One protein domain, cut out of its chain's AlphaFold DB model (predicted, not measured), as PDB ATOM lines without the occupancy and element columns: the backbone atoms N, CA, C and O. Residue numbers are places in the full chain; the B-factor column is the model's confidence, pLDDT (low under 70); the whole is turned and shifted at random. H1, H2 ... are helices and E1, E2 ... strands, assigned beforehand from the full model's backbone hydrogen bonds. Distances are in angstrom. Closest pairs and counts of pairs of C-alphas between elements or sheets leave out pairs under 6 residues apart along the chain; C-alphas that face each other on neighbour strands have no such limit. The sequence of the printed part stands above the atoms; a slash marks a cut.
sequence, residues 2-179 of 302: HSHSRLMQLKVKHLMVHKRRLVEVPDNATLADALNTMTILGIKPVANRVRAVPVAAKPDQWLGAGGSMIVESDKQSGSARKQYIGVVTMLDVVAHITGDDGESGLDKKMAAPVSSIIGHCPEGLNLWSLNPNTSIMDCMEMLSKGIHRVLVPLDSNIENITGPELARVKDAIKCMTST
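AT A GLANCE: This is residues 2 to 179 of the 302 residues of an uncharacterized protein of Arabidopsis lyrata subsp. lyrata (UniProt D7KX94). A small three-stranded antiparallel sheet lies in the middle, with short helices in two separate groups and much of the chain in loops: H3 packs over E1 and E3 of the sheet, with H4 and H5 on that side, while H1, H2 and H7 gather at the far end. H6 lies beside E3, and H8 lies off the sheet, touching no helix. The printed part has 178 residues, with named elements in the order H1, H2, H3, E1, E2, E3, H4, H5, H6, H7, H8; the sheet order is E1, E3, E2. The class is mixed, helices and strands, with under half of the residues, 75, in named elements. The whole is compact, with a radius of gyration of the C-alphas of 17.5 A and spans of 60 by 42 by 33 A.

IN THESE COORDINATES: The sheet is made of E1, residues 52 to 57, 16.4 A long; E2, residues 71 to 73; and E3, residues 80 to 89, 25.7 A. Four of the helices are H3, residues 31 to 38; H4, residues 90 to 98, 12.2 A; H5, residues 106 to 111; and H6, residues 122 to 125. The other four are H1, residues 2 to 8; H2, residues 12 to 15; H7, residues 136 to 144, 11.9 A; and H8, residues 169 to 177, 12.1 A. C-alpha 2 is at (46.263, -9.577, -67.992), C-alpha 80 at (13.506, -20.863, -42.549) and C-alpha 177 at (43.377, -10.070, -29.908).

HOW THE PARTS SIT: E3 is the inner strand, antiparallel to E1 at 148 degrees, with N 55 and O 86 2.9 A apart. E2 and E3 form a hairpin, with N 72 and O 82 2.8 A apart. Residues 25 to 26 pair with residues 55 to 56 of E1, parallel. H3 is on the sheet, over E1 and E3; its closest C-alphas to E1 are those of Met 38 and Ala 52, 6.7 A. H4 and H6 only graze the sheet. H3 and H5 touch, about perpendicular at 78 degrees, with the C-alphas of Leu 31 and Met 110 5.0 A apart. H4 and H5 only just touch, with 3 pairs of C-alphas within 8 A, the closest Ile 97 and Lys 109 at 6.3 A. H1 and H7 only just touch, also with 3 pairs, the closest Met 8 and Met 137 at 6.7 A. H2 and H7 are close but not clearly touching, at 5.8 A between the C-alphas of Val 12 and Ile 136. H8 is apart from H7. Every O i to N i+4 pair is within hydrogen-bond range in H1, H3, H4, H5, H7 and H8; H2 and H6 are too short for one.

THE WHOLE: The two C-alphas farthest apart, those of His 2 and Glu 103, are 62.1 A apart. The printed part has no cut. The long links are H2 to H3, H3 to E1, E1 to E2, and H7 to H8 with 24 residues. Mean pLDDT of the printed part is 71.1; 64 residues are under 70, among them residues 154 to 179, and H8 has a mean of 36.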
ATOM      1  N   HIS A   2      47.525  -8.806 -68.022       51.88
ATOM      2  CA  HIS A   2      46.263  -9.577 -67.992       51.88
ATOM      3  C   HIS A   2      46.007 -10.422 -66.727       51.88
ATOM      4  O   HIS A   2      44.887 -10.430 -66.223       51.88
ATOM      5  N   SER A   3      47.017 -11.095 -66.165       57.50
ATOM      6  CA  SER A   3      46.809 -11.974 -64.996       57.50
ATOM      7  C   SER A   3      46.474 -11.221 -63.700       57.50
ATOM      8  O   SER A   3      45.770 -11.761 -62.853       57.50
ATOM      9  N   HIS A   4      46.942  -9.976 -63.553       62.41
ATOM     10  CA  HIS A   4      46.687  -9.136 -62.377       62.41
ATOM     11  C   HIS A   4      45.246  -8.605 -62.370       62.41
ATOM     12  O   HIS A   4      44.508  -8.824 -61.413       62.41
ATOM     13  N   SER A   5      44.819  -8.012 -63.491       62.84
ATOM     14  CA  SER A   5      43.442  -7.539 -63.692       62.84
ATOM     15  C   SER A   5      42.421  -8.670 -63.521       62.84
ATOM     16  O   SER A   5      41.391  -8.493 -62.873       62.84
ATOM     17  N   ARG A   6      42.753  -9.874 -64.004       68.69
ATOM     18  CA  ARG A   6      41.889 -11.047 -63.863       68.69
ATOM     19  C   ARG A   6      41.676 -11.446 -62.404       68.69
ATOM     20  O   ARG A   6      40.548 -11.762 -62.057       68.69
ATOM     21  N   LEU A   7      42.706 -11.404 -61.550       68.50
ATOM     22  CA  LEU A   7      42.569 -11.753 -60.128       68.50
ATOM     23  C   LEU A   7      41.698 -10.739 -59.365       68.50
ATOM     24  O   LEU A   7      40.872 -11.143 -58.553       68.50
ATOM     25  N   MET A   8      41.834  -9.447 -59.686       72.94
ATOM     26  CA  MET A   8      41.036  -8.359 -59.097       72.94
ATOM     27  C   MET A   8      39.542  -8.460 -59.444       72.94
ATOM     28  O   MET A   8      38.694  -8.021 -58.674       72.94
ATOM     29  N   GLN A   9      39.210  -9.067 -60.585       80.00
ATOM     30  CA  GLN A   9      37.829  -9.276 -61.036       80.00
ATOM     31  C   GLN A   9      37.225 -10.608 -60.561       80.00
ATOM     32  O   GLN A   9      36.031 -10.860 -60.761       80.00
ATOM     33  N   LEU A  10      38.018 -11.492 -59.942       85.50
ATOM     34  CA  LEU A  10      37.497 -12.747 -59.415       85.50
ATOM     35  C   LEU A  10      36.614 -12.489 -58.191       85.50
ATOM     36  O   LEU A  10      36.949 -11.725 -57.286       85.50
ATOM     37  N   LYS A  11      35.494 -13.206 -58.153       85.44
ATOM     38  CA  LYS A  11      34.568 -13.272 -57.028       85.44
ATOM     39  C   LYS A  11      34.657 -14.641 -56.374       85.44
ATOM     40  O   LYS A  11      35.006 -15.626 -57.032       85.44
ATOM     41  N   VAL A  12      34.282 -14.719 -55.103       84.69
ATOM     42  CA  VAL A  12      34.316 -15.958 -54.311       84.69
ATOM     43  C   VAL A  12      33.560 -17.106 -54.996       84.69
ATOM     44  O   VAL A  12      34.060 -18.231 -55.023       84.69
ATOM     45  N   LYS A  13      32.421 -16.838 -55.652       80.94
ATOM     46  CA  LYS A  13      31.653 -17.845 -56.411       80.94
ATOM     47  C   LYS A  13      32.466 -18.570 -57.482       80.94
ATOM     48  O   LYS A  13      32.230 -19.750 -57.730       80.94
ATOM     49  N   HIS A  14      33.463 -17.912 -58.079       83.81
ATOM     50  CA  HIS A  14      34.322 -18.537 -59.085       83.81
ATOM     51  C   HIS A  14      35.221 -19.628 -58.479       83.81
ATOM     52  O   HIS A  14      35.596 -20.564 -59.176       83.81
ATOM     53  N   LEU A  15      35.518 -19.567 -57.174       84.06
ATOM     54  CA  LEU A  15      36.247 -20.624 -56.463       84.06
ATOM     55  C   LEU A  15      35.362 -21.824 -56.092       84.06
ATOM     56  O   LEU A  15      35.883 -22.859 -55.663       84.06
ATOM     57  N   MET A  16      34.038 -21.686 -56.212       79.00
ATOM     58  CA  MET A  16      33.068 -22.676 -55.737       79.00
ATOM     59  C   MET A  16      32.606 -23.667 -56.812       79.00
ATOM     60  O   MET A  16      32.088 -24.723 -56.466       79.00
ATOM     61  N   VAL A  17      32.860 -23.386 -58.096       74.62
ATOM     62  CA  VAL A  17      32.339 -24.135 -59.262       74.62
ATOM     63  C   VAL A  17      32.616 -25.647 -59.212       74.62
ATOM     64  O   VAL A  17      31.804 -26.443 -59.667       74.62
ATOM     65  N   HIS A  18      33.740 -26.062 -58.624       72.94
ATOM     66  CA  HIS A  18      34.143 -27.473 -58.531       72.94
ATOM     67  C   HIS A  18      34.211 -27.989 -57.087       72.94
ATOM     68  O   HIS A  18      34.876 -28.988 -56.797       72.94
ATOM     69  N   LYS A  19      33.577 -27.286 -56.142       72.75
ATOM     70  CA  LYS A  19      33.532 -27.715 -54.743       72.75
ATOM     71  C   LYS A  19      32.425 -28.751 -54.555       72.75
ATOM     72  O   LYS A  19      31.372 -28.695 -55.177       72.75
ATOM     73  N   ARG A  20      32.694 -29.726 -53.687       74.69
ATOM     74  CA  ARG A  20      31.716 -30.751 -53.300       74.69
ATOM     75  C   ARG A  20      30.638 -30.137 -52.410       74.69
ATOM     76  O   ARG A  20      30.881 -29.110 -51.779       74.69
ATOM     77  N   ARG A  21      29.486 -30.809 -52.331       75.75
ATOM     78  CA  ARG A  21      28.396 -30.442 -51.421       75.75
ATOM     79  C   ARG A  21      28.915 -30.315 -49.985       75.75
ATOM     80  O   ARG A  21      29.758 -31.111 -49.561       75.75
ATOM     81  N   LEU A  22      28.410 -29.311 -49.271       80.75
ATOM     82  CA  LEU A  22      28.704 -29.110 -47.859       80.75
ATOM     83  C   LEU A  22      28.267 -30.333 -47.046       80.75
ATOM     84  O   LEU A  22      27.235 -30.943 -47.321       80.75
ATOM     85  N   VAL A  23      29.086 -30.681 -46.064       85.06
ATOM     86  CA  VAL A  23      28.859 -31.784 -45.133       85.06
ATOM     87  C   VAL A  23      28.686 -31.151 -43.771       85.06
ATOM     88  O   VAL A  23      29.588 -30.438 -43.342       85.06
ATOM     89  N   GLU A  24      27.556 -31.397 -43.129       87.75
ATOM     90  CA  GLU A  24      27.114 -30.754 -41.888       87.75
ATOM     91  C   GLU A  24      26.513 -31.800 -40.938       87.75
ATOM     92  O   GLU A  24      26.191 -32.910 -41.371       87.75
ATOM     93  N   VAL A  25      26.336 -31.434 -39.669       91.44
ATOM     94  CA  VAL A  25      25.618 -32.235 -38.664       91.44
ATOM     95  C   VAL A  25      24.579 -31.380 -37.932       91.44
ATOM     96  O   VAL A  25      24.759 -30.161 -37.854       91.44
ATOM     97  N   PRO A  26      23.497 -31.979 -37.403       92.38
ATOM     98  CA  PRO A  26      22.554 -31.256 -36.558       92.38
ATOM     99  C   PRO A  26      23.174 -30.886 -35.197       92.38
ATOM    100  O   PRO A  26      24.124 -31.522 -34.747       92.38
ATOM    101  N   ASP A  27      22.630 -29.873 -34.527       91.56
ATOM    102  CA  ASP A  27      23.095 -29.327 -33.239       91.56
ATOM    103  C   ASP A  27      23.031 -30.309 -32.064       91.56
ATOM    104  O   ASP A  27      23.803 -30.200 -31.105       91.56
ATOM    105  N   ASN A  28      22.148 -31.296 -32.162       92.50
ATOM    106  CA  ASN A  28      22.008 -32.390 -31.210       92.50
ATOM    107  C   ASN A  28      22.810 -33.650 -31.586       92.50
ATOM    108  O   ASN A  28      22.726 -34.642 -30.861       92.50
ATOM    109  N   ALA A  29      23.557 -33.642 -32.698       94.12
ATOM    110  CA  ALA A  29      24.457 -34.742 -33.036       94.12
ATOM    111  C   ALA A  29      25.497 -34.925 -31.931       94.12
ATOM    112  O   ALA A  29      25.942 -33.951 -31.324       94.12
ATOM    113  N   THR A  30      25.919 -36.159 -31.689       93.12
ATOM    114  CA  THR A  30      26.961 -36.427 -30.696       93.12
ATOM    115  C   THR A  30      28.347 -36.070 -31.242       93.12
ATOM    116  O   THR A  30      28.563 -36.000 -32.459       93.12
ATOM    117  N   LEU A  31      29.334 -35.890 -30.360       90.12
ATOM    118  CA  LEU A  31      30.738 -35.770 -30.767       90.12
ATOM    119  C   LEU A  31      31.183 -36.965 -31.621       90.12
ATOM    120  O   LEU A  31      31.927 -36.786 -32.588       90.12
ATOM    121  N   ALA A  32      30.707 -38.171 -31.300       87.38
ATOM    122  CA  ALA A  32      30.965 -39.370 -32.091       87.38
ATOM    123  C   ALA A  32      30.410 -39.248 -33.521       87.38
ATOM    124  O   ALA A  32      31.121 -39.559 -34.478       87.38
ATOM    125  N   ASP A  33      29.192 -38.731 -33.694       88.25
ATOM    126  CA  ASP A  33      28.596 -38.502 -35.018       88.25
ATOM    127  C   ASP A  33      29.397 -37.482 -35.833       88.25
ATOM    128  O   ASP A  33      29.669 -37.692 -37.020       88.25
ATOM    129  N   ALA A  34      29.840 -36.393 -35.198       88.06
ATOM    130  CA  ALA A  34      30.688 -35.392 -35.839       88.06
ATOM    131  C   ALA A  34      32.050 -35.969 -36.241       88.06
ATOM    132  O   ALA A  34      32.510 -35.754 -37.366       88.06
ATOM    133  N   LEU A  35      32.678 -36.750 -35.360       82.81
ATOM    134  CA  LEU A  35      33.943 -37.426 -35.635       82.81
ATOM    135  C   LEU A  35      33.827 -38.442 -36.763       82.81
ATOM    136  O   LEU A  35      34.699 -38.468 -37.631       82.81
ATOM    137  N   ASN A  36      32.751 -39.224 -36.798       79.88
ATOM    138  CA  ASN A  36      32.452 -40.154 -37.886       79.88
ATOM    139  C   ASN A  36      32.141 -39.414 -39.194       79.88
ATOM    140  O   ASN A  36      32.495 -39.869 -40.275       79.88
ATOM    141  N   THR A  37      31.549 -38.223 -39.121       80.44
ATOM    142  CA  THR A  37      31.332 -37.373 -40.299       80.44
ATOM    143  C   THR A  37      32.654 -36.810 -40.848       80.44
ATOM    144  O   THR A  37      32.806 -36.636 -42.062       80.44
ATOM    145  N   MET A  38      33.640 -36.553 -39.976       77.88
ATOM    146  CA  MET A  38      34.999 -36.122 -40.349       77.88
ATOM    147  C   MET A  38      35.925 -37.278 -40.763       77.88
ATOM    148  O   MET A  38      36.839 -37.081 -41.575       77.88
ATOM    149  N   THR A  39      35.717 -38.466 -40.197       66.00
ATOM    150  CA  THR A  39      36.586 -39.642 -40.304       66.00
ATOM    151  C   THR A  39      35.939 -40.689 -41.195       66.00
ATOM    152  O   THR A  39      34.865 -41.199 -40.923       66.00
ATOM    153  N   ILE A  40      36.619 -41.058 -42.273       52.47
ATOM    154  CA  ILE A  40      36.172 -42.153 -43.133       52.47
ATOM    155  C   ILE A  40      36.279 -43.452 -42.322       52.47
ATOM    156  O   ILE A  40      37.405 -43.802 -41.981       52.47
ATOM    157  N   LEU A  41      35.165 -44.144 -42.029       42.34
ATOM    158  CA  LEU A  41      34.985 -45.604 -42.208       42.34
ATOM    159  C   LEU A  41      33.665 -46.138 -41.603       42.34
ATOM    160  O   LEU A  41      33.413 -45.965 -40.417       42.34
ATOM    161  N   GLY A  42      32.883 -46.877 -42.413       32.41
ATOM    162  CA  GLY A  42      31.838 -47.800 -41.932       32.41
ATOM    163  C   GLY A  42      30.628 -48.016 -42.862       32.41
ATOM    164  O   GLY A  42      29.614 -47.348 -42.723       32.41
ATOM    165  N   ILE A  43      30.712 -48.993 -43.775       36.28
ATOM    166  CA  ILE A  43      29.634 -49.628 -44.585       36.28
ATOM    167  C   ILE A  43      28.982 -48.816 -45.726       36.28
ATOM    168  O   ILE A  43      28.566 -49.426 -46.711       36.28
ATOM    169  N   LYS A  44      28.957 -47.477 -45.715       34.62
ATOM    170  CA  LYS A  44      28.525 -46.703 -46.902       34.62
ATOM    171  C   LYS A  44      29.630 -45.793 -47.444       34.62
ATOM    172  O   LYS A  44      30.206 -45.016 -46.683       34.62
ATOM    173  N   PRO A  45      29.931 -45.843 -48.756       35.72
ATOM    174  CA  PRO A  45      30.917 -44.979 -49.388       35.72
ATOM    175  C   PRO A  45      30.339 -43.566 -49.523       35.72
ATOM    176  O   PRO A  45      29.895 -43.166 -50.593       35.72
ATOM    177  N   VAL A  46      30.320 -42.786 -48.440       43.97
ATOM    178  CA  VAL A  46      30.040 -41.347 -48.522       43.97
ATOM    179  C   VAL A  46      31.299 -40.580 -48.111       43.97
ATOM    180  O   VAL A  46      31.702 -40.506 -46.956       43.97
ATOM    181  N   ALA A  47      31.983 -40.092 -49.145       49.56
ATOM    182  CA  ALA A  47      33.394 -39.731 -49.217       49.56
ATOM    183  C   ALA A  47      33.760 -38.326 -48.682       49.56
ATOM    184  O   ALA A  47      34.254 -37.472 -49.435       49.56
ATOM    185  N   ASN A  48      33.620 -38.066 -47.382       54.69
ATOM    186  CA  ASN A  48      33.870 -36.723 -46.843       54.69
ATOM    187  C   ASN A  48      35.239 -36.595 -46.155       54.69
ATOM    188  O   ASN A  48      35.399 -36.723 -44.955       54.69
ATOM    189  N   ARG A  49      36.278 -36.279 -46.945       63.22
ATOM    190  CA  ARG A  49      37.644 -35.936 -46.471       63.22
ATOM    191  C   ARG A  49      37.728 -34.532 -45.829       63.22
ATOM    192  O   ARG A  49      38.674 -33.796 -46.141       63.22
ATOM    193  N   VAL A  50      36.753 -34.142 -45.012       71.44
ATOM    194  CA  VAL A  50      36.648 -32.795 -44.423       71.44
ATOM    195  C   VAL A  50      37.489 -32.668 -43.143       71.44
ATOM    196  O   VAL A  50      37.920 -33.663 -42.578       71.44
ATOM    197  N   ARG A  51      37.844 -31.435 -42.752       72.75
ATOM    198  CA  ARG A  51      38.675 -31.137 -41.556       72.75
ATOM    199  C   ARG A  51      37.906 -30.401 -40.454       72.75
ATOM    200  O   ARG A  51      38.515 -29.948 -39.491       72.75
ATOM    201  N   ALA A  52      36.639 -30.131 -40.709       82.25
ATOM    202  CA  ALA A  52      35.699 -29.495 -39.810       82.25
ATOM    203  C   ALA A  52      34.306 -29.673 -40.410       82.25
ATOM    204  O   ALA A  52      34.191 -29.878 -41.627       82.25
ATOM    205  N   VAL A  53      33.287 -29.592 -39.569       87.88
ATOM    206  CA  VAL A  53      31.896 -29.820 -39.951       87.88
ATOM    207  C   VAL A  53      31.065 -28.667 -39.388       87.88
ATOM    208  O   VAL A  53      31.092 -28.449 -38.176       87.88
ATOM    209  N   PRO A  54      30.376 -27.889 -40.241       88.81
ATOM    210  CA  PRO A  54      29.394 -26.915 -39.790       88.81
ATOM    211  C   PRO A  54      28.252 -27.596 -39.047       88.81
ATOM    212  O   PRO A  54      27.824 -28.693 -39.416       88.81
ATOM    213  N   VAL A  55      27.749 -26.914 -38.027       89.50
ATOM    214  CA  VAL A  55      26.621 -27.379 -37.227       89.50
ATOM    215  C   VAL A  55      25.388 -26.570 -37.589       89.50
ATOM    216  O   VAL A  55      25.431 -25.337 -37.588       89.50
ATOM    217  N   ALA A  56      24.309 -27.272 -37.918       89.00
ATOM    218  CA  ALA A  56      23.025 -26.689 -38.268       89.00
ATOM    219  C   ALA A  56      21.992 -26.972 -37.174       89.00
ATOM    220  O   ALA A  56      21.863 -28.102 -36.717       89.00
ATOM    221  N   ALA A  57      21.228 -25.961 -36.790       88.44
ATOM    222  CA  ALA A  57      20.159 -26.058 -35.809       88.44
ATOM    223  C   ALA A  57      18.824 -25.617 -36.413       88.44
ATOM    224  O   ALA A  57      18.769 -25.051 -37.514       88.44
ATOM    225  N   LYS A  58      17.736 -25.844 -35.672       86.19
ATOM    226  CA  LYS A  58      16.450 -25.231 -36.013       86.19
ATOM    227  C   LYS A  58      16.577 -23.701 -35.956       86.19
ATOM    228  O   LYS A  58      17.226 -23.191 -35.038       86.19
ATOM    229  N   PRO A  59      15.957 -22.975 -36.901       76.88
ATOM    230  CA  PRO A  59      15.873 -21.522 -36.824       76.88
ATOM    231  C   PRO A  59      15.228 -21.080 -35.501       76.88
ATOM    232  O   PRO A  59      14.461 -21.834 -34.901       76.88
ATOM    233  N   ASP A  60      15.577 -19.880 -35.040       74.75
ATOM    234  CA  ASP A  60      15.010 -19.192 -33.865       74.75
ATOM    235  C   ASP A  60      15.382 -19.749 -32.481       74.75
ATOM    236  O   ASP A  60      15.202 -19.064 -31.476       74.75
ATOM    237  N   GLN A  61      15.973 -20.944 -32.399       76.19
ATOM    238  CA  GLN A  61      16.459 -21.501 -31.127       76.19
ATOM    239  C   GLN A  61      17.856 -20.995 -30.734       76.19
ATOM    240  O   GLN A  61      18.222 -21.035 -29.562       76.19
ATOM    241  N   TRP A  62      18.629 -20.501 -31.704       70.75
ATOM    242  CA  TRP A  62      20.054 -20.188 -31.556       70.75
ATOM    243  C   TRP A  62      20.418 -18.844 -32.208       70.75
ATOM    244  O   TRP A  62      21.417 -18.711 -32.919       70.75
ATOM    245  N   LEU A  63      19.576 -17.828 -31.997       60.84
ATOM    246  CA  LEU A  63      19.779 -16.490 -32.556       60.84
ATOM    247  C   LEU A  63      21.128 -15.907 -32.097       60.84
ATOM    248  O   LEU A  63      21.378 -15.747 -30.906       60.84
ATOM    249  N   GLY A  64      22.009 -15.601 -33.055       59.31
ATOM    250  CA  GLY A  64      23.343 -15.047 -32.793       59.31
ATOM    251  C   GLY A  64      24.409 -16.053 -32.333       59.31
ATOM    252  O   GLY A  64      25.560 -15.654 -32.149       59.31
ATOM    253  N   ALA A  65      24.080 -17.342 -32.182       60.53
ATOM    254  CA  ALA A  65      25.069 -18.367 -31.857       60.53
ATOM    255  C   ALA A  65      26.128 -18.475 -32.969       60.53
ATOM    256  O   ALA A  65      25.820 -18.462 -34.165       60.53
ATOM    257  N   GLY A  66      27.399 -18.509 -32.566       57.72
ATOM    258  CA  GLY A  66      28.540 -18.541 -33.482       57.72
ATOM    259  C   GLY A  66      28.708 -17.302 -34.370       57.72
ATOM    260  O   GLY A  66      29.413 -17.379 -35.378       57.72
ATOM    261  N   GLY A  67      28.021 -16.190 -34.060       61.91
ATOM    262  CA  GLY A  67      28.044 -14.960 -34.862       61.91
ATOM    263  C   GLY A  67      27.404 -15.105 -36.250       61.91
ATOM    264  O   GLY A  67      27.620 -14.263 -37.123       61.91
ATOM    265  N   SER A  68      26.639 -16.177 -36.477       61.41
ATOM    266  CA  SER A  68      26.113 -16.545 -37.789       61.41
ATOM    267  C   SER A  68      24.648 -16.150 -37.964       61.41
ATOM    268  O   SER A  68      23.772 -16.553 -37.198       61.41
ATOM    269  N   MET A  69      24.384 -15.428 -39.056       62.78
ATOM    270  CA  MET A  69      23.042 -15.120 -39.568       62.78
ATOM    271  C   MET A  69      22.667 -15.990 -40.777       62.78
ATOM    272  O   MET A  69      21.751 -15.663 -41.526       62.78
ATOM    273  N   ILE A  70      23.407 -17.077 -41.027       69.00
ATOM    274  CA  ILE A  70      23.185 -17.915 -42.206       69.00
ATOM    275  C   ILE A  70      22.000 -18.832 -41.935       69.00
ATOM    276  O   ILE A  70      22.127 -19.850 -41.249       69.00
ATOM    277  N   VAL A  71      20.864 -18.471 -42.515       70.75
ATOM    278  CA  VAL A  71      19.641 -19.267 -42.509       70.75
ATOM    279  C   VAL A  71      19.423 -19.816 -43.915       70.75
ATOM    280  O   VAL A  71      19.426 -19.071 -44.892       70.75
ATOM    281  N   GLU A  72      19.273 -21.132 -44.026       73.00
ATOM    282  CA  GLU A  72      18.827 -21.787 -45.254       73.00
ATOM    283  C   GLU A  72      17.301 -21.878 -45.212       73.00
ATOM    284  O   GLU A  72      16.747 -22.399 -44.242       73.00
ATOM    285  N   SER A  73      16.630 -21.380 -46.250       72.56
ATOM    286  CA  SER A  73      15.169 -21.417 -46.380       72.56
ATOM    287  C   SER A  73      14.717 -22.488 -47.368       72.56
ATOM    288  O   SER A  73      15.435 -22.844 -48.306       72.56
ATOM    289  N   ASP A  74      13.510 -23.007 -47.168       71.12
ATOM    290  CA  ASP A  74      12.886 -23.926 -48.111       71.12
ATOM    291  C   ASP A  74      12.537 -23.224 -49.433       71.12
ATOM    292  O   ASP A  74      12.034 -22.100 -49.451       71.12
ATOM    293  N   LYS A  75      12.796 -23.899 -50.560       64.69
ATOM    294  CA  LYS A  75      12.629 -23.318 -51.901       64.69
ATOM    295  C   LYS A  75      11.169 -23.109 -52.299       64.69
ATOM    296  O   LYS A  75      10.915 -22.287 -53.172       64.69
ATOM    297  N   GLN A  76      10.243 -23.872 -51.724       68.94
ATOM    298  CA  GLN A  76       8.823 -23.802 -52.057       68.94
ATOM    299  C   GLN A  76       8.067 -22.892 -51.092       68.94
ATOM    300  O   GLN A  76       7.227 -22.117 -51.538       68.94
ATOM    301  N   SER A  77       8.365 -22.958 -49.791       73.31
ATOM    302  CA  SER A  77       7.629 -22.180 -48.786       73.31
ATOM    303  C   SER A  77       8.297 -20.863 -48.387       73.31
ATOM    304  O   SER A  77       7.664 -20.043 -47.725       73.31
ATOM    305  N   GLY A  78       9.581 -20.665 -48.712       69.19
ATOM    306  CA  GLY A  78      10.378 -19.528 -48.236       69.19
ATOM    307  C   GLY A  78      10.642 -19.541 -46.724       69.19
ATOM    308  O   GLY A  78      11.318 -18.654 -46.206       69.19
ATOM    309  N   SER A  79      10.132 -20.543 -46.002       73.69
ATOM    310  CA  SER A  79      10.273 -20.654 -44.551       73.69
ATOM    311  C   SER A  79      11.698 -21.046 -44.183       73.69
ATOM    312  O   SER A  79      12.310 -21.883 -44.850       73.69
ATOM    313  N   ALA A  80      12.212 -20.481 -43.092       74.25
ATOM    314  CA  ALA A  80      13.506 -20.863 -42.549       74.25
ATOM    315  C   ALA A  80      13.518 -22.370 -42.233       74.25
ATOM    316  O   ALA A  80      12.667 -22.876 -41.502       74.25
ATOM    317  N   ARG A  81      14.483 -23.095 -42.799       79.56
ATOM    318  CA  ARG A  81      14.624 -24.549 -42.647       79.56
ATOM    319  C   ARG A  81      15.664 -24.905 -41.592       79.56
ATOM    320  O   ARG A  81      15.441 -25.813 -40.796       79.56
ATOM    321  N   LYS A  82      16.810 -24.225 -41.609       81.94
ATOM    322  CA  LYS A  82      17.903 -24.420 -40.644       81.94
ATOM    323  C   LYS A  82      18.795 -23.187 -40.571       81.94
ATOM    324  O   LYS A  82      18.913 -22.451 -41.547       81.94
ATOM    325  N   GLN A  83      19.454 -23.005 -39.437       82.75
ATOM    326  CA  GLN A  83      20.454 -21.967 -39.211       82.75
ATOM    327  C   GLN A  83      21.792 -22.621 -38.881       82.75
ATOM    328  O   GLN A  83      21.835 -23.566 -38.098       82.75
ATOM    329  N   TYR A  84      22.891 -22.130 -39.448       84.75
ATOM    330  CA  TYR A  84      24.218 -22.598 -39.040       84.75
ATOM    331  C   TYR A  84      24.675 -21.835 -37.799       84.75
ATOM    332  O   TYR A  84      24.648 -20.607 -37.807       84.75
ATOM    333  N   ILE A  85      25.112 -22.551 -36.766       84.19
ATOM    334  CA  ILE A  85      25.415 -21.981 -35.439       84.19
ATOM    335  C   ILE A  85      26.903 -22.028 -35.072       84.19
ATOM    336  O   ILE A  85      27.298 -21.542 -34.018       84.19
ATOM    337  N   GLY A  86      27.741 -22.633 -35.918       85.56
ATOM    338  CA  GLY A  86      29.166 -22.792 -35.649       85.56
ATOM    339  C   GLY A  86      29.811 -23.887 -36.486       85.56
ATOM    340  O   GLY A  86      29.192 -24.465 -37.388       85.56
ATOM    341  N   VAL A  87      31.075 -24.179 -36.186       86.75
ATOM    342  CA  VAL A  87      31.850 -25.243 -36.830       86.75
ATOM    343  C   VAL A  87      32.575 -26.036 -35.758       86.75
ATOM    344  O   VAL A  87      33.277 -25.460 -34.939       86.75
ATOM    345  N   VAL A  88      32.462 -27.363 -35.805       88.38
ATOM    346  CA  VAL A  88      33.301 -28.245 -34.987       88.38
ATOM    347  C   VAL A  88      34.548 -28.598 -35.784       88.38
ATOM    348  O   VAL A  88      34.469 -29.076 -36.922       88.38
ATOM    349  N   THR A  89      35.714 -28.362 -35.197       85.38
ATOM    350  CA  THR A  89      37.025 -28.705 -35.751       85.38
ATOM    351  C   THR A  89      37.671 -29.847 -34.966       85.38
ATOM    352  O   THR A  89      37.254 -30.185 -33.861       85.38
ATOM    353  N   MET A  90      38.756 -30.419 -35.499       79.62
ATOM    354  CA  MET A  90      39.568 -31.371 -34.727       79.62
ATOM    355  C   MET A  90      40.182 -30.752 -33.461       79.62
ATOM    356  O   MET A  90      40.557 -31.497 -32.563       79.62
ATOM    357  N   LEU A  91      40.306 -29.421 -33.386       79.44
ATOM    358  CA  LEU A  91      40.785 -28.750 -32.178       79.44
ATOM    359  C   LEU A  91      39.700 -28.719 -31.101       79.44
ATOM    360  O   LEU A  91      40.014 -29.031 -29.960       79.44
ATOM    361  N   ASP A  92      38.440 -28.447 -31.462       84.69
ATOM    362  CA  ASP A  92      37.310 -28.524 -30.521       84.69
ATOM    363  C   ASP A  92      37.165 -29.939 -29.950       84.69
ATOM    364  O   ASP A  92      37.019 -30.113 -28.744       84.69
ATOM    365  N   VAL A  93      37.298 -30.958 -30.811       83.38
ATOM    366  CA  VAL A  93      37.298 -32.373 -30.405       83.38
ATOM    367  C   VAL A  93      38.366 -32.632 -29.344       83.38
ATOM    368  O   VAL A  93      38.066 -33.192 -28.293       83.38
ATOM    369  N   VAL A  94      39.627 -32.285 -29.633       80.75
ATOM    370  CA  VAL A  94      40.734 -32.572 -28.712       80.75
ATOM    371  C   VAL A  94      40.545 -31.800 -27.417       80.75
ATOM    372  O   VAL A  94      40.608 -32.419 -26.362       80.75
ATOM    373  N   ALA A  95      40.236 -30.503 -27.500       83.88
ATOM    374  CA  ALA A  95      40.004 -29.651 -26.340       83.88
ATOM    375  C   ALA A  95      38.899 -30.208 -25.430       83.88
ATOM    376  O   ALA A  95      39.086 -30.266 -24.220       83.88
ATOM    377  N   HIS A  96      37.791 -30.687 -26.004       86.25
ATOM    378  CA  HIS A  96      36.704 -31.333 -25.260       86.25
ATOM    379  C   HIS A  96      37.139 -32.633 -24.576       86.25
ATOM    380  O   HIS A  96      36.897 -32.837 -23.387       86.25
ATOM    381  N   ILE A  97      37.824 -33.525 -25.298       82.31
ATOM    382  CA  ILE A  97      38.251 -34.813 -24.731       82.31
ATOM    383  C   ILE A  97      39.279 -34.604 -23.611       82.31
ATOM    384  O   ILE A  97      39.226 -35.307 -22.601       82.31
ATOM    385  N   THR A  98      40.182 -33.631 -23.763       79.00
ATOM    386  CA  THR A  98      41.210 -33.304 -22.763       79.00
ATOM    387  C   THR A  98      40.731 -32.363 -21.661       79.00
ATOM    388  O   THR A  98      41.466 -32.172 -20.700       79.00
ATOM    389  N   GLY A  99      39.543 -31.761 -21.793       77.38
ATOM    390  CA  GLY A  99      38.975 -30.855 -20.792       77.38
ATOM    391  C   GLY A  99      38.779 -31.553 -19.446       77.38
ATOM    392  O   GLY A  99      38.354 -32.711 -19.402       77.38
ATOM    393  N   ASP A 100      39.127 -30.879 -18.355       64.19
ATOM    394  CA  ASP A 100      39.112 -31.450 -17.006       64.19
ATOM    395  C   ASP A 100      37.717 -31.354 -16.369       64.19
ATOM    396  O   ASP A 100      37.474 -30.604 -15.428       64.19
ATOM    397  N   ASP A 101      36.776 -32.116 -16.927       61.50
ATOM    398  CA  ASP A 101      35.388 -32.182 -16.463       61.50
ATOM    399  C   ASP A 101      35.182 -33.429 -15.584       61.50
ATOM    400  O   ASP A 101      34.370 -34.295 -15.922       61.50
ATOM    401  N   GLY A 102      35.999 -33.559 -14.526       54.97
ATOM    402  CA  GLY A 102      35.910 -34.525 -13.414       54.97
ATOM    403  C   GLY A 102      35.329 -35.911 -13.729       54.97
ATOM    404  O   GLY A 102      34.120 -36.059 -13.852       54.97
ATOM    405  N   GLU A 103      36.171 -36.950 -13.811       53.50
ATOM    406  CA  GLU A 103      35.795 -38.380 -13.958       53.50
ATOM    407  C   GLU A 103      34.710 -38.717 -15.012       53.50
ATOM    408  O   GLU A 103      34.159 -39.824 -15.044       53.50
ATOM    409  N   SER A 104      34.393 -37.807 -15.935       64.44
ATOM    410  CA  SER A 104      33.521 -38.112 -17.059       64.44
ATOM    411  C   SER A 104      34.273 -39.034 -18.020       64.44
ATOM    412  O   SER A 104      35.158 -38.625 -18.773       64.44
ATOM    413  N   GLY A 105      33.941 -40.328 -17.955       77.88
ATOM    414  CA  GLY A 105      34.484 -41.335 -18.863       77.88
ATOM    415  C   GLY A 105      34.325 -40.918 -20.328       77.88
ATOM    416  O   GLY A 105      33.372 -40.223 -20.690       77.88
ATOM    417  N   LEU A 106      35.258 -41.357 -21.176       80.50
ATOM    418  CA  LEU A 106      35.316 -41.012 -22.601       80.50
ATOM    419  C   LEU A 106      33.967 -41.180 -23.315       80.50
ATOM    420  O   LEU A 106      33.606 -40.340 -24.132       80.50
ATOM    421  N   ASP A 107      33.202 -42.213 -22.965       82.69
ATOM    422  CA  ASP A 107      31.882 -42.480 -23.541       82.69
ATOM    423  C   ASP A 107      30.895 -41.329 -23.302       82.69
ATOM    424  O   ASP A 107      30.164 -40.936 -24.211       82.69
ATOM    425  N   LYS A 108      30.923 -40.711 -22.112       86.12
ATOM    426  CA  LYS A 108      30.111 -39.522 -21.812       86.12
ATOM    427  C   LYS A 108      30.561 -38.327 -22.646       86.12
ATOM    428  O   LYS A 108      29.723 -37.618 -23.195       86.12
ATOM    429  N   LYS A 109      31.876 -38.129 -22.791       86.75
ATOM    430  CA  LYS A 109      32.424 -37.049 -23.626       86.75
ATOM    431  C   LYS A 109      32.078 -37.236 -25.103       86.75
ATOM    432  O   LYS A 109      31.824 -36.252 -25.786       86.75
ATOM    433  N   MET A 110      32.024 -38.480 -25.579       86.62
ATOM    434  CA  MET A 110      31.628 -38.831 -26.946       86.62
ATOM    435  C   MET A 110      30.133 -38.656 -27.205       86.62
ATOM    436  O   MET A 110      29.750 -38.312 -28.321       86.62
ATOM    437  N   ALA A 111      29.304 -38.868 -26.183       90.31
ATOM    438  CA  ALA A 111      27.862 -38.657 -26.242       90.31
ATOM    439  C   ALA A 111      27.455 -37.177 -26.110       90.31
ATOM    440  O   ALA A 111      26.286 -36.853 -26.314       90.31
ATOM    441  N   ALA A 112      28.394 -36.283 -25.777       92.12
ATOM    442  CA  ALA A 112      28.111 -34.859 -25.652       92.12
ATOM    443  C   ALA A 112      27.602 -34.280 -26.987       92.12
ATOM    444  O   ALA A 112      28.150 -34.617 -28.046       92.12
ATOM    445  N   PRO A 113      26.564 -33.426 -26.960       93.25
ATOM    446  CA  PRO A 113      26.030 -32.815 -28.166       93.25
ATOM    447  C   PRO A 113      27.030 -31.813 -28.749       93.25
ATOM    448  O   PRO A 113      27.667 -31.056 -28.022       93.25
ATOM    449  N   VAL A 114      27.144 -31.748 -30.075       91.38
ATOM    450  CA  VAL A 114      28.072 -30.826 -30.748       91.38
ATOM    451  C   VAL A 114      27.819 -29.364 -30.389       91.38
ATOM    452  O   VAL A 114      28.770 -28.595 -30.311       91.38
ATOM    453  N   SER A 115      26.572 -28.984 -30.108       89.44
ATOM    454  CA  SER A 115      26.209 -27.640 -29.641       89.44
ATOM    455  C   SER A 115      26.900 -27.223 -28.340       89.44
ATOM    456  O   SER A 115      27.156 -26.035 -28.169       89.44
ATOM    457  N   SER A 116      27.260 -28.162 -27.455       88.62
ATOM    458  CA  SER A 116      28.029 -27.857 -26.240       88.62
ATOM    459  C   SER A 116      29.543 -27.856 -26.459       88.62
ATOM    460  O   SER A 116      30.274 -27.567 -25.525       88.62
ATOM    461  N   ILE A 117      30.008 -28.232 -27.654       86.94
ATOM    462  CA  ILE A 117      31.430 -28.413 -27.994       86.94
ATOM    463  C   ILE A 117      31.923 -27.287 -28.905       86.94
ATOM    464  O   ILE A 117      33.104 -26.931 -28.885       86.94
ATOM    465  N   ILE A 118      31.027 -26.729 -29.730       85.44
ATOM    466  CA  ILE A 118      31.321 -25.574 -30.581       85.44
ATOM    467  C   ILE A 118      31.949 -24.478 -29.727       85.44
ATOM    468  O   ILE A 118      31.374 -24.023 -28.740       85.44
ATOM    469  N   GLY A 119      33.121 -24.023 -30.154       77.31
ATOM    470  CA  GLY A 119      33.779 -22.895 -29.524       77.31
ATOM    471  C   GLY A 119      34.695 -23.238 -28.358       77.31
ATOM    472  O   GLY A 119      35.250 -22.330 -27.739       77.31
ATOM    473  N   HIS A 120      34.937 -24.525 -28.102       80.94
ATOM    474  CA  HIS A 120      36.054 -24.950 -27.256       80.94
ATOM    475  C   HIS A 120      37.401 -24.454 -27.802       80.94
ATOM    476  O   HIS A 120      38.343 -24.246 -27.036       80.94
ATOM    477  N   CYS A 121      37.497 -24.206 -29.114       72.88
ATOM    478  CA  CYS A 121      38.582 -23.442 -29.714       72.88
ATOM    479  C   CYS A 121      38.096 -22.132 -30.375       72.88
ATOM    480  O   CYS A 121      36.971 -22.063 -30.883       72.88
ATOM    481  N   PRO A 122      38.957 -21.095 -30.464       68.31
ATOM    482  CA  PRO A 122      38.613 -19.833 -31.125       68.31
ATOM    483  C   PRO A 122      38.189 -19.975 -32.592       68.31
ATOM    484  O   PRO A 122      37.366 -19.197 -33.069       68.31
ATOM    485  N   GLU A 123      38.716 -20.979 -33.308       68.31
ATOM    486  CA  GLU A 123      38.334 -21.264 -34.700       68.31
ATOM    487  C   GLU A 123      36.897 -21.810 -34.805       68.31
ATOM    488  O   GLU A 123      36.224 -21.556 -35.801       68.31
ATOM    489  N   GLY A 124      36.420 -22.533 -33.787       67.19
ATOM    490  CA  GLY A 124      35.063 -23.078 -33.727       67.19
ATOM    491  C   GLY A 124      34.015 -22.075 -33.233       67.19
ATOM    492  O   GLY A 124      32.835 -22.236 -33.540       67.19
ATOM    493  N   LEU A 125      34.440 -21.021 -32.519       66.12
ATOM    494  CA  LEU A 125      33.553 -20.007 -31.930       66.12
ATOM    495  C   LEU A 125      32.838 -19.139 -32.967       66.12
ATOM    496  O   LEU A 125      31.740 -18.671 -32.695       66.12
ATOM    497  N   ASN A 126      33.458 -18.886 -34.120       69.25
ATOM    498  CA  ASN A 126      32.939 -17.937 -35.102       69.25
ATOM    499  C   ASN A 126      32.764 -18.594 -36.466       69.25
ATOM    500  O   ASN A 126      33.729 -19.020 -37.107       69.25
ATOM    501  N   LEU A 127      31.525 -18.608 -36.949       74.38
ATOM    502  CA  LEU A 127      31.209 -19.024 -38.304       74.38
ATOM    503  C   LEU A 127      31.204 -17.809 -39.229       74.38
ATOM    504  O   LEU A 127      30.237 -17.056 -39.331       74.38
ATOM    505  N   TRP A 128      32.305 -17.649 -39.953       78.56
ATOM    506  CA  TRP A 128      32.438 -16.602 -40.956       78.56
ATOM    507  C   TRP A 128      31.681 -16.967 -42.222       78.56
ATOM    508  O   TRP A 128      31.775 -18.096 -42.703       78.56
ATOM    509  N   SER A 129      30.989 -15.990 -42.806       77.44
ATOM    510  CA  SER A 129      30.346 -16.142 -44.107       77.44
ATOM    511  C   SER A 129      30.778 -15.073 -45.090       77.44
ATOM    512  O   SER A 129      31.118 -13.957 -44.705       77.44
ATOM    513  N   LEU A 130      30.773 -15.427 -46.373       80.12
ATOM    514  CA  LEU A 130      31.010 -14.491 -47.461       80.12
ATOM    515  C   LEU A 130      29.899 -14.589 -48.493       80.12
ATOM    516  O   LEU A 130      29.503 -15.683 -48.899       80.12
ATOM    517  N   ASN A 131      29.451 -13.430 -48.972       79.62
ATOM    518  CA  ASN A 131      28.570 -13.371 -50.124       79.62
ATOM    519  C   ASN A 131      29.310 -13.968 -51.343       79.62
ATOM    520  O   ASN A 131      30.478 -13.638 -51.573       79.62
ATOM    521  N   PRO A 132      28.667 -14.809 -52.172       80.94
ATOM    522  CA  PRO A 132      29.296 -15.364 -53.373       80.94
ATOM    523  C   PRO A 132      29.865 -14.304 -54.326       80.94
ATOM    524  O   PRO A 132      30.782 -14.584 -55.102       80.94
ATOM    525  N   ASN A 133      29.323 -13.085 -54.290       83.31
ATOM    526  CA  ASN A 133      29.767 -11.971 -55.113       83.31
ATOM    527  C   ASN A 133      30.882 -11.123 -54.488       83.31
ATOM    528  O   ASN A 133      31.382 -10.239 -55.187       83.31
ATOM    529  N   THR A 134      31.286 -11.388 -53.239       83.50
ATOM    530  CA  THR A 134      32.438 -10.730 -52.607       83.50
ATOM    531  C   THR A 134      33.690 -10.925 -53.463       83.50
ATOM    532  O   THR A 134      33.891 -11.993 -54.059       83.50
ATOM    533  N   SER A 135      34.517  -9.881 -53.558       86.62
ATOM    534  CA  SER A 135      35.765  -9.936 -54.315       86.62
ATOM    535  C   SER A 135      36.769 -10.879 -53.645       86.62
ATOM    536  O   SER A 135      36.750 -11.088 -52.429       86.62
ATOM    537  N   ILE A 136      37.685 -11.455 -54.427       85.62
ATOM    538  CA  ILE A 136      38.783 -12.241 -53.849       85.62
ATOM    539  C   ILE A 136      39.699 -11.375 -52.975       85.62
ATOM    540  O   ILE A 136      40.234 -11.889 -52.000       85.62
ATOM    541  N   MET A 137      39.829 -10.074 -53.248       86.75
ATOM    542  CA  MET A 137      40.647  -9.169 -52.433       86.75
ATOM    543  C   MET A 137      40.099  -8.999 -51.014       86.75
ATOM    544  O   MET A 137      40.856  -9.130 -50.051       86.75
ATOM    545  N   ASP A 138      38.787  -8.806 -50.878       85.69
ATOM    546  CA  ASP A 138      38.136  -8.703 -49.564       85.69
ATOM    547  C   ASP A 138      38.183 -10.049 -48.825       85.69
ATOM    548  O   ASP A 138      38.407 -10.115 -47.617       85.69
ATOM    549  N   CYS A 139      38.054 -11.157 -49.563       84.75
ATOM    550  CA  CYS A 139      38.252 -12.493 -49.005       84.75
ATOM    551  C   CYS A 139      39.689 -12.678 -48.481       84.75
ATOM    552  O   CYS A 139      39.882 -13.154 -47.362       84.75
ATOM    553  N   MET A 140      40.704 -12.259 -49.245       85.38
ATOM    554  CA  MET A 140      42.107 -12.308 -48.827       85.38
ATOM    555  C   MET A 140      42.375 -11.446 -47.595       85.38
ATOM    556  O   MET A 140      43.224 -11.813 -46.787       85.38
ATOM    557  N   GLU A 141      41.658 -10.336 -47.410       86.12
ATOM    558  CA  GLU A 141      41.761  -9.540 -46.188       86.12
ATOM    559  C   GLU A 141      41.390 -10.346 -44.947       86.12
ATOM    560  O   GLU A 141      42.175 -10.409 -44.000       86.12
ATOM    561  N   MET A 142      40.235 -11.003 -44.971       80.56
ATOM    562  CA  MET A 142      39.787 -11.851 -43.869       80.56
ATOM    563  C   MET A 142      40.773 -12.989 -43.596       80.56
ATOM    564  O   MET A 142      41.197 -13.189 -42.458       80.56
ATOM    565  N   LEU A 143      41.193 -13.699 -44.648       83.50
ATOM    566  CA  LEU A 143      42.117 -14.826 -44.517       83.50
ATOM    567  C   LEU A 143      43.501 -14.387 -44.010       83.50
ATOM    568  O   LEU A 143      44.114 -15.097 -43.219       83.50
ATOM    569  N   SER A 144      43.974 -13.195 -44.400       84.62
ATOM    570  CA  SER A 144      45.239 -12.618 -43.910       84.62
ATOM    571  C   SER A 144      45.225 -12.252 -42.424       84.62
ATOM    572  O   SER A 144      46.279 -12.006 -41.848       84.62
ATOM    573  N   LYS A 145      44.045 -12.232 -41.798       80.69
ATOM    574  CA  LYS A 145      43.846 -11.920 -40.378       80.69
ATOM    575  C   LYS A 145      43.613 -13.172 -39.517       80.69
ATOM    576  O   LYS A 145      43.128 -13.069 -38.398       80.69
ATOM    577  N   GLY A 146      43.936 -14.358 -40.041       73.06
ATOM    578  CA  GLY A 146      43.841 -15.622 -39.300       73.06
ATOM    579  C   GLY A 146      42.480 -16.317 -39.384       73.06
ATOM    580  O   GLY A 146      42.272 -17.336 -38.732       73.06
ATOM    581  N   ILE A 147      41.552 -15.831 -40.216       80.38
ATOM    582  CA  ILE A 147      40.319 -16.571 -40.509       80.38
ATOM    583  C   ILE A 147      40.678 -17.733 -41.436       80.38
ATOM    584  O   ILE A 147      41.065 -17.532 -42.582       80.38
ATOM    585  N   HIS A 148      40.559 -18.969 -40.956       77.44
ATOM    586  CA  HIS A 148      40.949 -20.155 -41.730       77.44
ATOM    587  C   HIS A 148      39.806 -20.763 -42.549       77.44
ATOM    588  O   HIS A 148      40.044 -21.555 -43.467       77.44
ATOM    589  N   ARG A 149      38.555 -20.440 -42.202       80.62
ATOM    590  CA  ARG A 149      37.358 -21.061 -42.773       80.62
ATOM    591  C   ARG A 149      36.255 -20.037 -42.929       80.62
ATOM    592  O   ARG A 149      36.014 -19.237 -42.037       80.62
ATOM    593  N   VAL A 150      35.581 -20.114 -44.068       82.44
ATOM    594  CA  VAL A 150      34.459 -19.252 -44.415       82.44
ATOM    595  C   VAL A 150      33.415 -20.093 -45.137       82.44
ATOM    596  O   VAL A 150      33.760 -20.893 -46.013       82.44
ATOM    597  N   LEU A 151      32.149 -19.908 -44.781       82.62
ATOM    598  CA  LEU A 151      31.010 -20.487 -45.472       82.62
ATOM    599  C   LEU A 151      30.519 -19.550 -46.580       82.62
ATOM    600  O   LEU A 151      30.405 -18.342 -46.397       82.62
ATOM    601  N   VAL A 152      30.218 -20.111 -47.746       83.31
ATOM    602  CA  VAL A 152      29.718 -19.349 -48.895       83.31
ATOM    603  C   VAL A 152      28.369 -19.943 -49.289       83.31
ATOM    604  O   VAL A 152      28.348 -21.033 -49.865       83.31
ATOM    605  N   PRO A 153      27.244 -19.285 -48.965       76.44
ATOM    606  CA  PRO A 153      25.923 -19.782 -49.318       76.44
ATOM    607  C   PRO A 153      25.654 -19.492 -50.802       76.44
ATOM    608  O   PRO A 153      25.665 -18.340 -51.222       76.44
ATOM    609  N   LEU A 154      25.476 -20.534 -51.619       69.69
ATOM    610  CA  LEU A 154      25.368 -20.422 -53.086       69.69
ATOM    611  C   LEU A 154      23.925 -20.454 -53.609       69.69
ATOM    612  O   LEU A 154      23.731 -20.396 -54.823       69.69
ATOM    613  N   ASP A 155      22.926 -20.566 -52.731       60.81
ATOM    614  CA  ASP A 155      21.538 -20.713 -53.159       60.81
ATOM    615  C   ASP A 155      20.995 -19.454 -53.850       60.81
ATOM    616  O   ASP A 155      21.234 -18.315 -53.452       60.81
ATOM    617  N   SER A 156      20.246 -19.693 -54.927       46.78
ATOM    618  CA  SER A 156      19.786 -18.715 -55.915       46.78
ATOM    619  C   SER A 156      18.591 -17.858 -55.480       46.78
ATOM    620  O   SER A 156      18.025 -17.179 -56.325       46.78
ATOM    621  N   ASN A 157      18.197 -17.885 -54.204       45.06
ATOM    622  CA  ASN A 157      17.090 -17.070 -53.689       45.06
ATOM    623  C   ASN A 157      17.392 -16.464 -52.316       45.06
ATOM    624  O   ASN A 157      16.534 -16.367 -51.444       45.06
ATOM    625  N   ILE A 158      18.639 -16.042 -52.124       48.56
ATOM    626  CA  ILE A 158      18.977 -15.111 -51.054       48.56
ATOM    627  C   ILE A 158      18.625 -13.694 -51.536       48.56
ATOM    628  O   ILE A 158      19.495 -12.848 -51.750       48.56
ATOM    629  N   GLU A 159      17.338 -13.441 -51.759       38.66
ATOM    630  CA  GLU A 159      16.831 -12.076 -51.701       38.66
ATOM    631  C   GLU A 159      16.823 -11.711 -50.212       38.66
ATOM    632  O   GLU A 159      16.101 -12.312 -49.423       38.66
ATOM    633  N   ASN A 160      17.688 -10.773 -49.820       40.38
ATOM    634  CA  ASN A 160      17.894 -10.293 -48.445       40.38
ATOM    635  C   ASN A 160      18.856 -11.098 -47.549       40.38
ATOM    636  O   ASN A 160      18.594 -11.302 -46.368       40.38
ATOM    637  N   ILE A 161      20.073 -11.374 -48.027       41.84
ATOM    638  CA  ILE A 161      21.208 -10.984 -47.178       41.84
ATOM    639  C   ILE A 161      21.401  -9.496 -47.470       41.84
ATOM    640  O   ILE A 161      22.229  -9.104 -48.295       41.84
ATOM    641  N   THR A 162      20.600  -8.648 -46.814       38.97
ATOM    642  CA  THR A 162      21.109  -7.340 -46.400       38.97
ATOM    643  C   THR A 162      22.409  -7.691 -45.700       38.97
ATOM    644  O   THR A 162      22.375  -8.466 -44.743       38.97
ATOM    645  N   GLY A 163      23.536  -7.315 -46.315       35.41
ATOM    646  CA  GLY A 163      24.866  -7.801 -45.953       35.41
ATOM    647  C   GLY A 163      24.998  -7.942 -44.441       35.41
ATOM    648  O   GLY A 163      24.546  -7.029 -43.746       35.41
ATOM    649  N   PRO A 164      25.598  -9.022 -43.900       36.19
ATOM    650  CA  PRO A 164      26.064  -8.924 -42.533       36.19
ATOM    651  C   PRO A 164      26.970  -7.699 -42.544       36.19
ATOM    652  O   PRO A 164      27.951  -7.660 -43.288       36.19
ATOM    653  N   GLU A 165      26.557  -6.659 -41.830       39.25
ATOM    654  CA  GLU A 165      27.367  -5.505 -41.503       39.25
ATOM    655  C   GLU A 165      28.617  -6.063 -40.835       39.25
ATOM    656  O   GLU A 165      28.616  -6.309 -39.632       39.25
ATOM    657  N   LEU A 166      29.609  -6.389 -41.674       41.91
ATOM    658  CA  LEU A 166      30.988  -6.719 -41.369       41.91
ATOM    659  C   LEU A 166      31.119  -7.281 -39.957       41.91
ATOM    660  O   LEU A 166      31.748  -6.595 -39.163       41.91
ATOM    661  N   ALA A 167      30.427  -8.405 -39.661       37.47
ATOM    662  CA  ALA A 167      30.084  -8.902 -38.316       37.47
ATOM    663  C   ALA A 167      30.906  -8.185 -37.242       37.47
ATOM    664  O   ALA A 167      32.024  -8.610 -36.973       37.47
ATOM    665  N   ARG A 168      30.412  -6.994 -36.854       39.97
ATOM    666  CA  ARG A 168      31.133  -5.880 -36.206       39.97
ATOM    667  C   ARG A 168      32.656  -6.047 -36.203       39.97
ATOM    668  O   ARG A 168      33.187  -6.797 -35.396       39.97
ATOM    669  N   VAL A 169      33.388  -5.246 -36.981       36.06
ATOM    670  CA  VAL A 169      34.869  -5.114 -36.933       36.06
ATOM    671  C   VAL A 169      35.439  -5.208 -35.506       36.06
ATOM    672  O   VAL A 169      36.506  -5.774 -35.297       36.06
ATOM    673  N   LYS A 170      34.702  -4.702 -34.513       31.50
ATOM    674  CA  LYS A 170      34.995  -4.793 -33.079       31.50
ATOM    675  C   LYS A 170      35.083  -6.231 -32.522       31.50
ATOM    676  O   LYS A 170      35.998  -6.509 -31.752       31.50
ATOM    677  N   ASP A 171      34.194  -7.135 -32.920       37.38
ATOM    678  CA  ASP A 171      34.179  -8.548 -32.515       37.38
ATOM    679  C   ASP A 171      35.237  -9.358 -33.282       37.38
ATOM    680  O   ASP A 171      35.920 -10.201 -32.695       37.38
ATOM    681  N   ALA A 172      35.475  -9.007 -34.553       36.75
ATOM    682  CA  ALA A 172      36.607  -9.507 -35.331       36.75
ATOM    683  C   ALA A 172      37.943  -9.161 -34.645       36.75
ATOM    684  O   ALA A 172      38.777 -10.039 -34.433       36.75
ATOM    685  N   ILE A 173      38.136  -7.894 -34.251       38.09
ATOM    686  CA  ILE A 173      39.337  -7.428 -33.537       38.09
ATOM    687  C   ILE A 173      39.459  -8.137 -32.186       38.09
ATOM    688  O   ILE A 173      40.546  -8.588 -31.845       38.09
ATOM    689  N   LYS A 174      38.359  -8.316 -31.444       33.38
ATOM    690  CA  LYS A 174      38.383  -8.986 -30.136       33.38
ATOM    691  C   LYS A 174      38.825 -10.451 -30.239       33.38
ATOM    692  O   LYS A 174      39.691 -10.864 -29.471       33.38
ATOM    693  N   CYS A 175      38.307 -11.202 -31.216       34.03
ATOM    694  CA  CYS A 175      38.700 -12.597 -31.444       34.03
ATOM    695  C   CYS A 175      40.146 -12.725 -31.972       34.03
ATOM    696  O   CYS A 175      40.865 -13.647 -31.587       34.03
ATOM    697  N   MET A 176      40.613 -11.749 -32.766       38.31
ATOM    698  CA  MET A 176      42.018 -11.643 -33.189       38.31
ATOM    699  C   MET A 176      42.959 -11.333 -32.010       38.31
ATOM    700  O   MET A 176      44.025 -11.931 -31.908       38.31
ATOM    701  N   THR A 177      42.561 -10.454 -31.082       37.75
ATOM    702  CA  THR A 177      43.377 -10.070 -29.908       37.75
ATOM    703  C   THR A 177      43.401 -11.113 -28.786       37.75
ATOM    704  O   THR A 177      44.271 -11.048 -27.924       37.75
ATOM    705  N   SER A 178      42.484 -12.090 -28.781       35.53
ATOM    706  CA  SER A 178      42.522 -13.220 -27.836       35.53
ATOM    707  C   SER A 178      43.467 -14.345 -28.261       35.53
ATOM    708  O   SER A 178      43.595 -15.341 -27.546       35.53
ATOM    709  N   THR A 179      44.171 -14.189 -29.386       37.78
ATOM    710  CA  THR A 179      45.369 -14.982 -29.647       37.78
ATOM    711  C   THR A 179      46.448 -14.530 -28.661       37.78
ATOM    712  O   THR A 179      47.256 -13.647 -28.928       37.78
TER     713      THR A 179